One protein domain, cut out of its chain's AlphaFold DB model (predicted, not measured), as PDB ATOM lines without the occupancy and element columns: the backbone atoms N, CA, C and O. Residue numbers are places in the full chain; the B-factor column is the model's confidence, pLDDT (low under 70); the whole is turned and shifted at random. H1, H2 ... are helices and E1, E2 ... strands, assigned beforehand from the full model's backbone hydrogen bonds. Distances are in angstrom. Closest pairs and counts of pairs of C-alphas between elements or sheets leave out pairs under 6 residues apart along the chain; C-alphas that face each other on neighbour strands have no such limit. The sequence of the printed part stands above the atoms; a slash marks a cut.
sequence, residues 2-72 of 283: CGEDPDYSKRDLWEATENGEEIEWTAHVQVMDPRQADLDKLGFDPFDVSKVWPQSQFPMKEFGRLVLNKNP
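Overview. This is residues 2 to 72 of the 283 residues of the protein "Catalase domain-containing protein" of Gibberella moniliformis (UniProt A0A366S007). Picture a bridge: a long, narrow ribbon of two antiparallel strands, E1 and E2, with helix H1 as a leg at one end and a lobe of loops holding the short helix H2 at the other, both set off toward the same side of the ribbon. Residues 2 to 12, of which 8 to 12 belong to H1, stick out free at the foot of the first leg. The printed part has 71 residues with two named helices and two named strands, in the order H1, E1, H2, E2; the sheet's order is E1 - E2. The class is mixed, helices and strands, with 15 residues in each and under half of the residues in named elements. The whole is extended, with a radius of gyration of the C-alphas of 19.0 A, and elongated, spanning 51 by 31 by 21 A.

Arrangement. Start at Cys 2 and go on into H1, residues 8 to 18, where every pair of O i and N i+4 is within hydrogen-bond range. Near its end look to E1, residues 23 to 29: the closest C-alphas of the two are those of Thr 17 and Ile 23, 7.5 A apart. Further along you reach H2, residues 39 to 42, too short for a pair of O i and N i+4; H1 and H2 are apart. Then comes E2, residues 61 to 68, the antiparallel neighbour of E1, with 155 degrees between their directions. Check N 25 and O 66, 2.9 A apart, and N 61 and O 29, 2.8 A apart, both within hydrogen-bond range. C-alphas 24 and 67 face each other at 4.4 A. E2 ends near H1, where the closest C-alphas are those of Thr 17 and Leu 68, 7.4 A apart.

Along the chain. Find C-alpha 8 at (-3.595, -30.769, 2.996); from there H1 runs 15.2 A to C-alpha 18. E1 covers 20.0 A from C-alpha 23 at (-1.706, -43.994, 12.086) to C-alpha 29. H2 covers 5.1 A, from Leu 39 to Leu 42. E2 runs 21.5 A from Lys 61 and ends at C-alpha 68, at (1.784, -41.769, 15.636).

Size, cuts and confidence. Look for the two C-alphas farthest apart, those of Glu 4 and Arg 35, 52.9 A. The link from H1 to E1 is tight, that from E1 to H2 short, and that from H2 to E2 long: residues 43 to 60, with no named element. The printed part has no cut. Its mean pLDDT is 92.7, and no printed residue is under 70; the mean for H2 is 81.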
ATOM      1  N   CYS A   2      -3.285 -29.289  -4.354       78.00
ATOM      2  CA  CYS A   2      -2.237 -28.315  -3.962       78.00
ATOM      3  C   CYS A   2      -2.594 -26.818  -4.116       78.00
ATOM      4  O   CYS A   2      -2.035 -25.990  -3.409       78.00
ATOM      5  N   GLY A   3      -3.488 -26.455  -5.048       90.00
ATOM      6  CA  GLY A   3      -3.951 -25.069  -5.230       90.00
ATOM      7  C   GLY A   3      -5.209 -24.700  -4.436       90.00
ATOM      8  O   GLY A   3      -5.498 -23.521  -4.265       90.00
ATOM      9  N   GLU A   4      -5.956 -25.698  -3.972       93.12
ATOM     10  CA  GLU A   4      -7.157 -25.511  -3.145       93.12
ATOM     11  C   GLU A   4      -6.778 -25.465  -1.670       93.12
ATOM     12  O   GLU A   4      -7.339 -24.687  -0.904       93.12
ATOM     13  N   ASP A   5      -5.795 -26.280  -1.298       92.88
ATOM     14  CA  ASP A   5      -5.299 -26.392   0.051       92.88
ATOM     15  C   ASP A   5      -3.820 -26.827   0.055       92.88
ATOM     16  O   ASP A   5      -3.507 -28.009  -0.136       92.88
ATOM     17  N   PRO A   6      -2.890 -25.881   0.252       94.81
ATOM     18  CA  PRO A   6      -1.460 -26.168   0.246       94.81
ATOM     19  C   PRO A   6      -0.994 -26.942   1.490       94.81
ATOM     20  O   PRO A   6       0.101 -27.500   1.469       94.81
ATOM     21  N   ASP A   7      -1.804 -27.000   2.552       95.31
ATOM     22  CA  ASP A   7      -1.459 -27.656   3.818       95.31
ATOM     23  C   ASP A   7      -2.176 -29.001   4.010       95.31
ATOM     24  O   ASP A   7      -2.134 -29.557   5.107       95.31
ATOM     25  N   TYR A   8      -2.772 -29.556   2.947       96.38
ATOM     26  CA  TYR A   8      -3.595 -30.769   2.996       96.38
ATOM     27  C   TYR A   8      -2.976 -31.889   3.822       96.38
ATOM     28  O   TYR A   8      -3.553 -32.290   4.820       96.38
ATOM     29  N   SER A   9      -1.768 -32.343   3.482       95.25
ATOM     30  CA  SER A   9      -1.139 -33.461   4.198       95.25
ATOM     31  C   SER A   9      -0.818 -33.148   5.662       95.25
ATOM     32  O   SER A   9      -0.799 -34.058   6.483       95.25
ATOM     33  N   LYS A  10      -0.558 -31.878   6.009       95.19
ATOM     34  CA  LYS A  10      -0.329 -31.488   7.409       95.19
ATOM     35  C   LYS A  10      -1.641 -31.486   8.184       95.19
ATOM     36  O   LYS A  10      -1.671 -31.979   9.305       95.19
ATOM     37  N   ARG A  11      -2.701 -30.922   7.596       96.00
ATOM     38  CA  ARG A  11      -4.024 -30.864   8.223       96.00
ATOM     39  C   ARG A  11      -4.634 -32.254   8.360       96.00
ATOM     40  O   ARG A  11      -5.107 -32.569   9.437       96.00
ATOM     41  N   ASP A  12      -4.542 -33.076   7.323       97.06
ATOM     42  CA  ASP A  12      -4.999 -34.469   7.308       97.06
ATOM     43  C   ASP A  12      -4.341 -35.281   8.437       97.06
ATOM     44  O   ASP A  12      -5.037 -35.845   9.275       97.06
ATOM     45  N   LEU A  13      -3.007 -35.226   8.560       97.19
ATOM     46  CA  LEU A  13      -2.279 -35.889   9.651       97.19
ATOM     47  C   LEU A  13      -2.675 -35.356  11.039       97.19
ATOM     48  O   LEU A  13      -2.814 -36.129  11.991       97.19
ATOM     49  N   TRP A  14      -2.840 -34.037  11.160       97.19
ATOM     50  CA  TRP A  14      -3.241 -33.403  12.412       97.19
ATOM     51  C   TRP A  14      -4.642 -33.848  12.838       97.19
ATOM     52  O   TRP A  14      -4.822 -34.294  13.971       97.19
ATOM     53  N   GLU A  15      -5.619 -33.742  11.935       97.75
ATOM     54  CA  GLU A  15      -7.021 -34.098  12.158       97.75
ATOM     55  C   GLU A  15      -7.177 -35.592  12.443       97.75
ATOM     56  O   GLU A  15      -7.843 -35.940  13.414       97.75
ATOM     57  N   ALA A  16      -6.502 -36.465  11.688       97.56
ATOM     58  CA  ALA A  16      -6.499 -37.904  11.942       97.56
ATOM     59  C   ALA A  16      -6.004 -38.223  13.366       97.56
ATOM     60  O   ALA A  16      -6.627 -38.999  14.092       97.56
ATOM     61  N   THR A  17      -4.941 -37.550  13.817       96.75
ATOM     62  CA  THR A  17      -4.418 -37.724  15.181       96.75
ATOM     63  C   THR A  17      -5.395 -37.205  16.249       96.75
ATOM     64  O   THR A  17      -5.616 -37.890  17.247       96.75
ATOM     65  N   GLU A  18      -6.020 -36.033  16.056       97.19
ATOM     66  CA  GLU A  18      -7.023 -35.483  16.995       97.19
ATOM     67  C   GLU A  18      -8.301 -36.333  17.060       97.19
ATOM     68  O   GLU A  18      -8.917 -36.458  18.121       97.19
ATOM     69  N   ASN A  19      -8.683 -36.952  15.943       97.44
ATOM     70  CA  ASN A  19      -9.826 -37.859  15.858       97.44
ATOM     71  C   ASN A  19      -9.545 -39.238  16.478       97.44
ATOM     72  O   ASN A  19     -10.454 -40.064  16.571       97.44
ATOM     73  N   GLY A  20      -8.308 -39.495  16.921       95.81
ATOM     74  CA  GLY A  20      -7.898 -40.777  17.488       95.81
ATOM     75  C   GLY A  20      -7.789 -41.894  16.449       95.81
ATOM     76  O   GLY A  20      -7.941 -43.063  16.804       95.81
ATOM     77  N   GLU A  21      -7.559 -41.551  15.181       96.75
ATOM     78  CA  GLU A  21      -7.293 -42.532  14.131       96.75
ATOM     79  C   GLU A  21      -5.934 -43.208  14.370       96.75
ATOM     80  O   GLU A  21      -4.966 -42.577  14.803       96.75
ATOM     81  N   GLU A  22      -5.850 -44.514  14.108       93.25
ATOM     82  CA  GLU A  22      -4.599 -45.258  14.263       93.25
ATOM     83  C   GLU A  22      -3.726 -45.066  13.016       93.25
ATOM     84  O   GLU A  22      -3.997 -45.623  11.953       93.25
ATOM     85  N   ILE A  23      -2.674 -44.259  13.153       97.00
ATOM     86  CA  ILE A  23      -1.706 -43.994  12.086       97.00
ATOM     87  C   ILE A  23      -0.450 -44.815  12.366       97.00
ATOM     88  O   ILE A  23       0.345 -44.474  13.249       97.00
ATOM     89  N   GLU A  24      -0.271 -45.908  11.624       96.81
ATOM     90  CA  GLU A  24       0.778 -46.881  11.912       96.81
ATOM     91  C   GLU A  24       1.561 -47.388  10.700       96.81
ATOM     92  O   GLU A  24       1.079 -47.444   9.569       96.81
ATOM     93  N   TRP A  25       2.798 -47.803  10.975       98.12
ATOM     94  CA  TRP A  25       3.674 -48.488  10.034       98.12
ATOM     95  C   TRP A  25       4.260 -49.740  10.680       98.12
ATOM     96  O   TRP A  25       4.842 -49.681  11.766       98.12
ATOM     97  N   THR A  26       4.190 -50.865   9.969       98.19
ATOM     98  CA  THR A  26       4.923 -52.082  10.328       98.19
ATOM     99  C   THR A  26       6.368 -51.970   9.844       98.19
ATOM    100  O   THR A  26       6.643 -51.898   8.640       98.19
ATOM    101  N   ALA A  27       7.309 -51.960  10.781       97.62
ATOM    102  CA  ALA A  27       8.727 -51.824  10.505       97.62
ATOM    103  C   ALA A  27       9.324 -53.163  10.052       97.62
ATOM    104  O   ALA A  27       9.198 -54.183  10.733       97.62
ATOM    105  N   HIS A  28       9.996 -53.141   8.903       98.12
ATOM    106  CA  HIS A  28      10.618 -54.307   8.285       98.12
ATOM    107  C   HIS A  28      12.085 -54.045   7.948       98.12
ATOM    108  O   HIS A  28      12.476 -52.908   7.692       98.12
ATOM    109  N   VAL A  29      12.880 -55.111   7.893       97.62
ATOM    110  CA  VAL A  29      14.292 -55.073   7.506       97.62
ATOM    111  C   VAL A  29      14.625 -56.203   6.533       97.62
ATOM    112  O   VAL A  29      14.090 -57.308   6.638       97.62
ATOM    113  N   GLN A  30      15.526 -55.938   5.588       97.62
ATOM    114  CA  GLN A  30      16.177 -56.976   4.788       97.62
ATOM    115  C   GLN A  30      17.527 -57.311   5.420       97.62
ATOM    116  O   GLN A  30      18.233 -56.428   5.895       97.62
ATOM    117  N   VAL A  31      17.888 -58.594   5.430       96.06
ATOM    118  CA  VAL A  31      19.146 -59.063   6.027       96.06
ATOM    119  C   VAL A  31      19.942 -59.815   4.972       96.06
ATOM    120  O   VAL A  31      19.458 -60.815   4.443       96.06
ATOM    121  N   MET A  32      21.158 -59.346   4.709       92.19
ATOM    122  CA  MET A  32      22.142 -59.977   3.831       92.19
ATOM    123  C   MET A  32      23.342 -60.396   4.677       92.19
ATOM    124  O   MET A  32      23.867 -59.596   5.450       92.19
ATOM    125  N   ASP A  33      23.771 -61.650   4.551       89.69
ATOM    126  CA  ASP A  33      25.045 -62.067   5.132       89.69
ATOM    127  C   ASP A  33      26.182 -61.393   4.345       89.69
ATOM    128  O   ASP A  33      26.148 -61.445   3.113       89.69
ATOM    129  N   PRO A  34      27.200 -60.796   4.989       84.38
ATOM    130  CA  PRO A  34      28.286 -60.115   4.280       84.38
ATOM    131  C   PRO A  34      28.965 -60.964   3.193       84.38
ATOM    132  O   PRO A  34      29.424 -60.434   2.189       84.38
ATOM    133  N   ARG A  35      28.980 -62.298   3.332       82.50
ATOM    134  CA  ARG A  35      29.538 -63.221   2.323       82.50
ATOM    135  C   ARG A  35      28.697 -63.312   1.045       82.50
ATOM    136  O   ARG A  35      29.173 -63.846   0.046       82.50
ATOM    137  N   GLN A  36      27.447 -62.852   1.080       83.25
ATOM    138  CA  GLN A  36      26.543 -62.772  -0.070       83.25
ATOM    139  C   GLN A  36      26.699 -61.464  -0.854       83.25
ATOM    140  O   GLN A  36      26.179 -61.395  -1.964       83.25
ATOM    141  N   ALA A  37      27.423 -60.467  -0.327       82.44
ATOM    142  CA  ALA A  37      27.710 -59.189  -0.990       82.44
ATOM    143  C   ALA A  37      28.774 -59.327  -2.104       82.44
ATOM    144  O   ALA A  37      29.703 -58.532  -2.219       82.44
ATOM    145  N   ASP A  38      28.654 -60.381  -2.909       80.81
ATOM    146  CA  ASP A  38      29.504 -60.673  -4.058       80.81
ATOM    147  C   ASP A  38      28.847 -60.085  -5.313       80.81
ATOM    148  O   ASP A  38      27.793 -60.548  -5.760       80.81
ATOM    149  N   LEU A  39      29.475 -59.043  -5.856       79.25
ATOM    150  CA  LEU A  39      28.971 -58.232  -6.966       79.25
ATOM    151  C   LEU A  39      28.697 -59.068  -8.222       79.25
ATOM    152  O   LEU A  39      27.690 -58.855  -8.898       79.25
ATOM    153  N   ASP A  40      29.548 -60.058  -8.502       76.38
ATOM    154  CA  ASP A  40      29.419 -60.912  -9.683       76.38
ATOM    155  C   ASP A  40      28.246 -61.889  -9.537       76.38
ATOM    156  O   ASP A  40      27.574 -62.212 -10.519       76.38
ATOM    157  N   LYS A  41      27.958 -62.340  -8.308       82.75
ATOM    158  CA  LYS A  41      26.797 -63.197  -8.021       82.75
ATOM    159  C   LYS A  41      25.484 -62.420  -7.980       82.75
ATOM    160  O   LYS A  41      24.465 -62.941  -8.432       82.75
ATOM    161  N   LEU A  42      25.493 -61.213  -7.415       84.69
ATOM    162  CA  LEU A  42      24.305 -60.363  -7.302       84.69
ATOM    163  C   LEU A  42      23.933 -59.708  -8.637       84.69
ATOM    164  O   LEU A  42      22.754 -59.479  -8.903       84.69
ATOM    165  N   GLY A  43      24.926 -59.410  -9.477       83.62
ATOM    166  CA  GLY A  43      24.745 -58.666 -10.723       83.62
ATOM    167  C   GLY A  43      24.527 -57.162 -10.520       83.62
ATOM    168  O   GLY A  43      24.227 -56.457 -11.485       83.62
ATOM    169  N   PHE A  44      24.679 -56.667  -9.289       84.00
ATOM    170  CA  PHE A  44      24.630 -55.255  -8.911       84.00
ATOM    171  C   PHE A  44      25.429 -55.019  -7.619       84.00
ATOM    172  O   PHE A  44      25.782 -55.963  -6.913       84.00
ATOM    173  N   ASP A  45      25.695 -53.747  -7.316       85.00
ATOM    174  CA  ASP A  45      26.354 -53.335  -6.075       85.00
ATOM    175  C   ASP A  45      25.323 -53.159  -4.950       85.00
ATOM    176  O   ASP A  45      24.441 -52.307  -5.089       85.00
ATOM    177  N   PRO A  46      25.378 -53.948  -3.857       87.88
ATOM    178  CA  PRO A  46      24.409 -53.854  -2.770       87.88
ATOM    179  C   PRO A  46      24.545 -52.576  -1.931       87.88
ATOM    180  O   PRO A  46      23.647 -52.317  -1.129       87.88
ATOM    181  N   PHE A  47      25.623 -51.801  -2.098       87.44
ATOM    182  CA  PHE A  47      25.851 -50.520  -1.422       87.44
ATOM    183  C   PHE A  47      25.554 -49.304  -2.308       87.44
ATOM    184  O   PHE A  47      25.651 -48.172  -1.840       87.44
ATOM    185  N   ASP A  48      25.172 -49.511  -3.568       86.19
ATOM    186  CA  ASP A  48      24.702 -48.425  -4.420       86.19
ATOM    187  C   ASP A  48      23.225 -48.123  -4.145       86.19
ATOM    188  O   ASP A  48      22.342 -48.954  -4.365       86.19
ATOM    189  N   VAL A  49      22.945 -46.891  -3.720       89.19
ATOM    190  CA  VAL A  49      21.602 -46.395  -3.385       89.19
ATOM    191  C   VAL A  49      20.590 -46.453  -4.542       89.19
ATOM    192  O   VAL A  49      19.379 -46.444  -4.317       89.19
ATOM    193  N   SER A  50      21.052 -46.518  -5.791       84.94
ATOM    194  CA  SER A  50      20.211 -46.694  -6.980       84.94
ATOM    195  C   SER A  50      19.761 -48.141  -7.196       84.94
ATOM    196  O   SER A  50      18.955 -48.396  -8.096       84.94
ATOM    197  N   LYS A  51      20.278 -49.094  -6.410       89.06
ATOM    198  CA  LYS A  51      19.987 -50.522  -6.523       89.06
ATOM    199  C   LYS A  51      19.194 -51.011  -5.310       89.06
ATOM    200  O   LYS A  51      19.619 -50.927  -4.166       89.06
ATOM    201  N   VAL A  52      18.021 -51.578  -5.570       92.81
ATOM    202  CA  VAL A  52      17.154 -52.203  -4.567       92.81
ATOM    203  C   VAL A  52      17.522 -53.673  -4.412       92.81
ATOM    204  O   VAL A  52      17.734 -54.374  -5.404       92.81
ATOM    205  N   TRP A  53      17.541 -54.172  -3.176       94.62
ATOM    206  CA  TRP A  53      17.695 -55.598  -2.901       94.62
ATOM    207  C   TRP A  53      16.384 -56.330  -3.221       94.62
ATOM    208  O   TRP A  53      15.359 -56.058  -2.583       94.62
ATOM    209  N   PRO A  54      16.363 -57.270  -4.185       92.38
ATOM    210  CA  PRO A  54      15.122 -57.921  -4.586       92.38
ATOM    211  C   PRO A  54      14.487 -58.683  -3.418       92.38
ATOM    212  O   PRO A  54      15.116 -59.563  -2.834       92.38
ATOM    213  N   GLN A  55      13.215 -58.408  -3.114       93.62
ATOM    214  CA  GLN A  55      12.501 -59.071  -2.010       93.62
ATOM    215  C   GLN A  55      12.391 -60.595  -2.184       93.62
ATOM    216  O   GLN A  55      12.273 -61.323  -1.202       93.62
ATOM    217  N   SER A  56      12.456 -61.094  -3.423       92.06
ATOM    218  CA  SER A  56      12.496 -62.532  -3.714       92.06
ATOM    219  C   SER A  56      13.798 -63.207  -3.272       92.06
ATOM    220  O   SER A  56      13.796 -64.411  -3.038       92.06
ATOM    221  N   GLN A  57      14.896 -62.450  -3.166       92.81
ATOM    222  CA  GLN A  57      16.200 -62.937  -2.703       92.81
ATOM    223  C   GLN A  57      16.440 -62.591  -1.229       92.81
ATOM    224  O   GLN A  57      16.956 -63.416  -0.478       92.81
ATOM    225  N   PHE A  58      16.015 -61.397  -0.812       96.12
ATOM    226  CA  PHE A  58      16.134 -60.887   0.552       96.12
ATOM    227  C   PHE A  58      14.742 -60.523   1.087       96.12
ATOM    228  O   PHE A  58      14.325 -59.368   0.979       96.12
ATOM    229  N   PRO A  59      13.985 -61.490   1.632       96.94
ATOM    230  CA  PRO A  59      12.643 -61.236   2.141       96.94
ATOM    231  C   PRO A  59      12.627 -60.192   3.258       96.94
ATOM    232  O   PRO A  59      13.520 -60.159   4.109       96.94
ATOM    233  N   MET A  60      11.575 -59.374   3.271       97.62
ATOM    234  CA  MET A  60      11.307 -58.420   4.345       97.62
ATOM    235  C   MET A  60      10.997 -59.179   5.639       97.62
ATOM    236  O   MET A  60      10.134 -60.055   5.658       97.62
ATOM    237  N   LYS A  61      11.693 -58.837   6.722       97.75
ATOM    238  CA  LYS A  61      11.461 -59.385   8.061       97.75
ATOM    239  C   LYS A  61      10.892 -58.297   8.951       97.75
ATOM    240  O   LYS A  61      11.538 -57.270   9.141       97.75
ATOM    241  N   GLU A  62       9.699 -58.518   9.478       98.00
ATOM    242  CA  GLU A  62       9.091 -57.621  10.456       98.00
ATOM    243  C   GLU A  62       9.914 -57.601  11.751       98.00
ATOM    244  O   GLU A  62      10.375 -58.645  12.218       98.00
ATOM    245  N   PHE A  63      10.100 -56.415  12.330       97.00
ATOM    246  CA  PHE A  63      10.778 -56.255  13.620       97.00
ATOM    247  C   PHE A  63      10.059 -55.313  14.591       97.00
ATOM    248  O   PHE A  63      10.470 -55.209  15.748       97.00
ATOM    249  N   GLY A  64       8.999 -54.620  14.165       97.81
ATOM    250  CA  GLY A  64       8.272 -53.732  15.061       97.81
ATOM    251  C   GLY A  64       7.142 -52.953  14.405       97.81
ATOM    252  O   GLY A  64       6.796 -53.163  13.244       97.81
ATOM    253  N   ARG A  65       6.585 -52.019  15.176       97.56
ATOM    254  CA  ARG A  65       5.456 -51.166  14.797       97.56
ATOM    255  C   ARG A  65       5.714 -49.740  15.275       97.56
ATOM    256  O   ARG A  65       6.090 -49.544  16.430       97.56
ATOM    257  N   LEU A  66       5.515 -48.766  14.396       97.25
ATOM    258  CA  LEU A  66       5.552 -47.339  14.707       97.25
ATOM    259  C   LEU A  66       4.124 -46.804  14.662       97.25
ATOM    260  O   LEU A  66       3.467 -46.958  13.641       97.25
ATOM    261  N   VAL A  67       3.672 -46.169  15.743       97.50
ATOM    262  CA  VAL A  67       2.345 -45.545  15.835       97.50
ATOM    263  C   VAL A  67       2.523 -44.061  16.133       97.50
ATOM    264  O   VAL A  67       3.240 -43.709  17.073       97.50
ATOM    265  N   LEU A  68       1.875 -43.200  15.353       96.94
ATOM    266  CA  LEU A  68       1.784 -41.769  15.636       96.94
ATOM    267  C   LEU A  68       0.486 -41.505  16.396       96.94
ATOM    268  O   LEU A  68      -0.594 -41.795  15.900       96.94
ATOM    269  N   ASN A  69       0.600 -40.996  17.623       95.81
ATOM    270  CA  ASN A  69      -0.532 -40.866  18.548       95.81
ATOM    271  C   ASN A  69      -0.596 -39.513  19.271       95.81
ATOM    272  O   ASN A  69      -1.354 -39.361  20.228       95.81
ATOM    273  N   LYS A  70       0.238 -38.545  18.875       95.75
ATOM    274  CA  LYS A  70       0.283 -37.223  19.499       95.75
ATOM    275  C   LYS A  70       0.778 -36.168  18.512       95.75
ATOM    276  O   LYS A  70       1.861 -36.303  17.948       95.75
ATOM    277  N   ASN A  71       0.008 -35.088  18.387       97.31
ATOM    278  CA  ASN A  71       0.402 -33.884  17.660       97.31
ATOM    279  C   ASN A  71       1.453 -33.062  18.433       97.31
ATOM    280  O   ASN A  71       1.498 -33.109  19.669       97.31
ATOM    281  N   PRO A  72       2.308 -32.287  17.739       96.88
ATOM    282  CA  PRO A  72       3.271 -31.412  18.399       96.88
ATOM    283  C   PRO A  72       2.553 -30.324  19.209       96.88
ATOM    284  O   PRO A  72       1.575 -29.736  18.754       96.88
TER     285      PRO A  72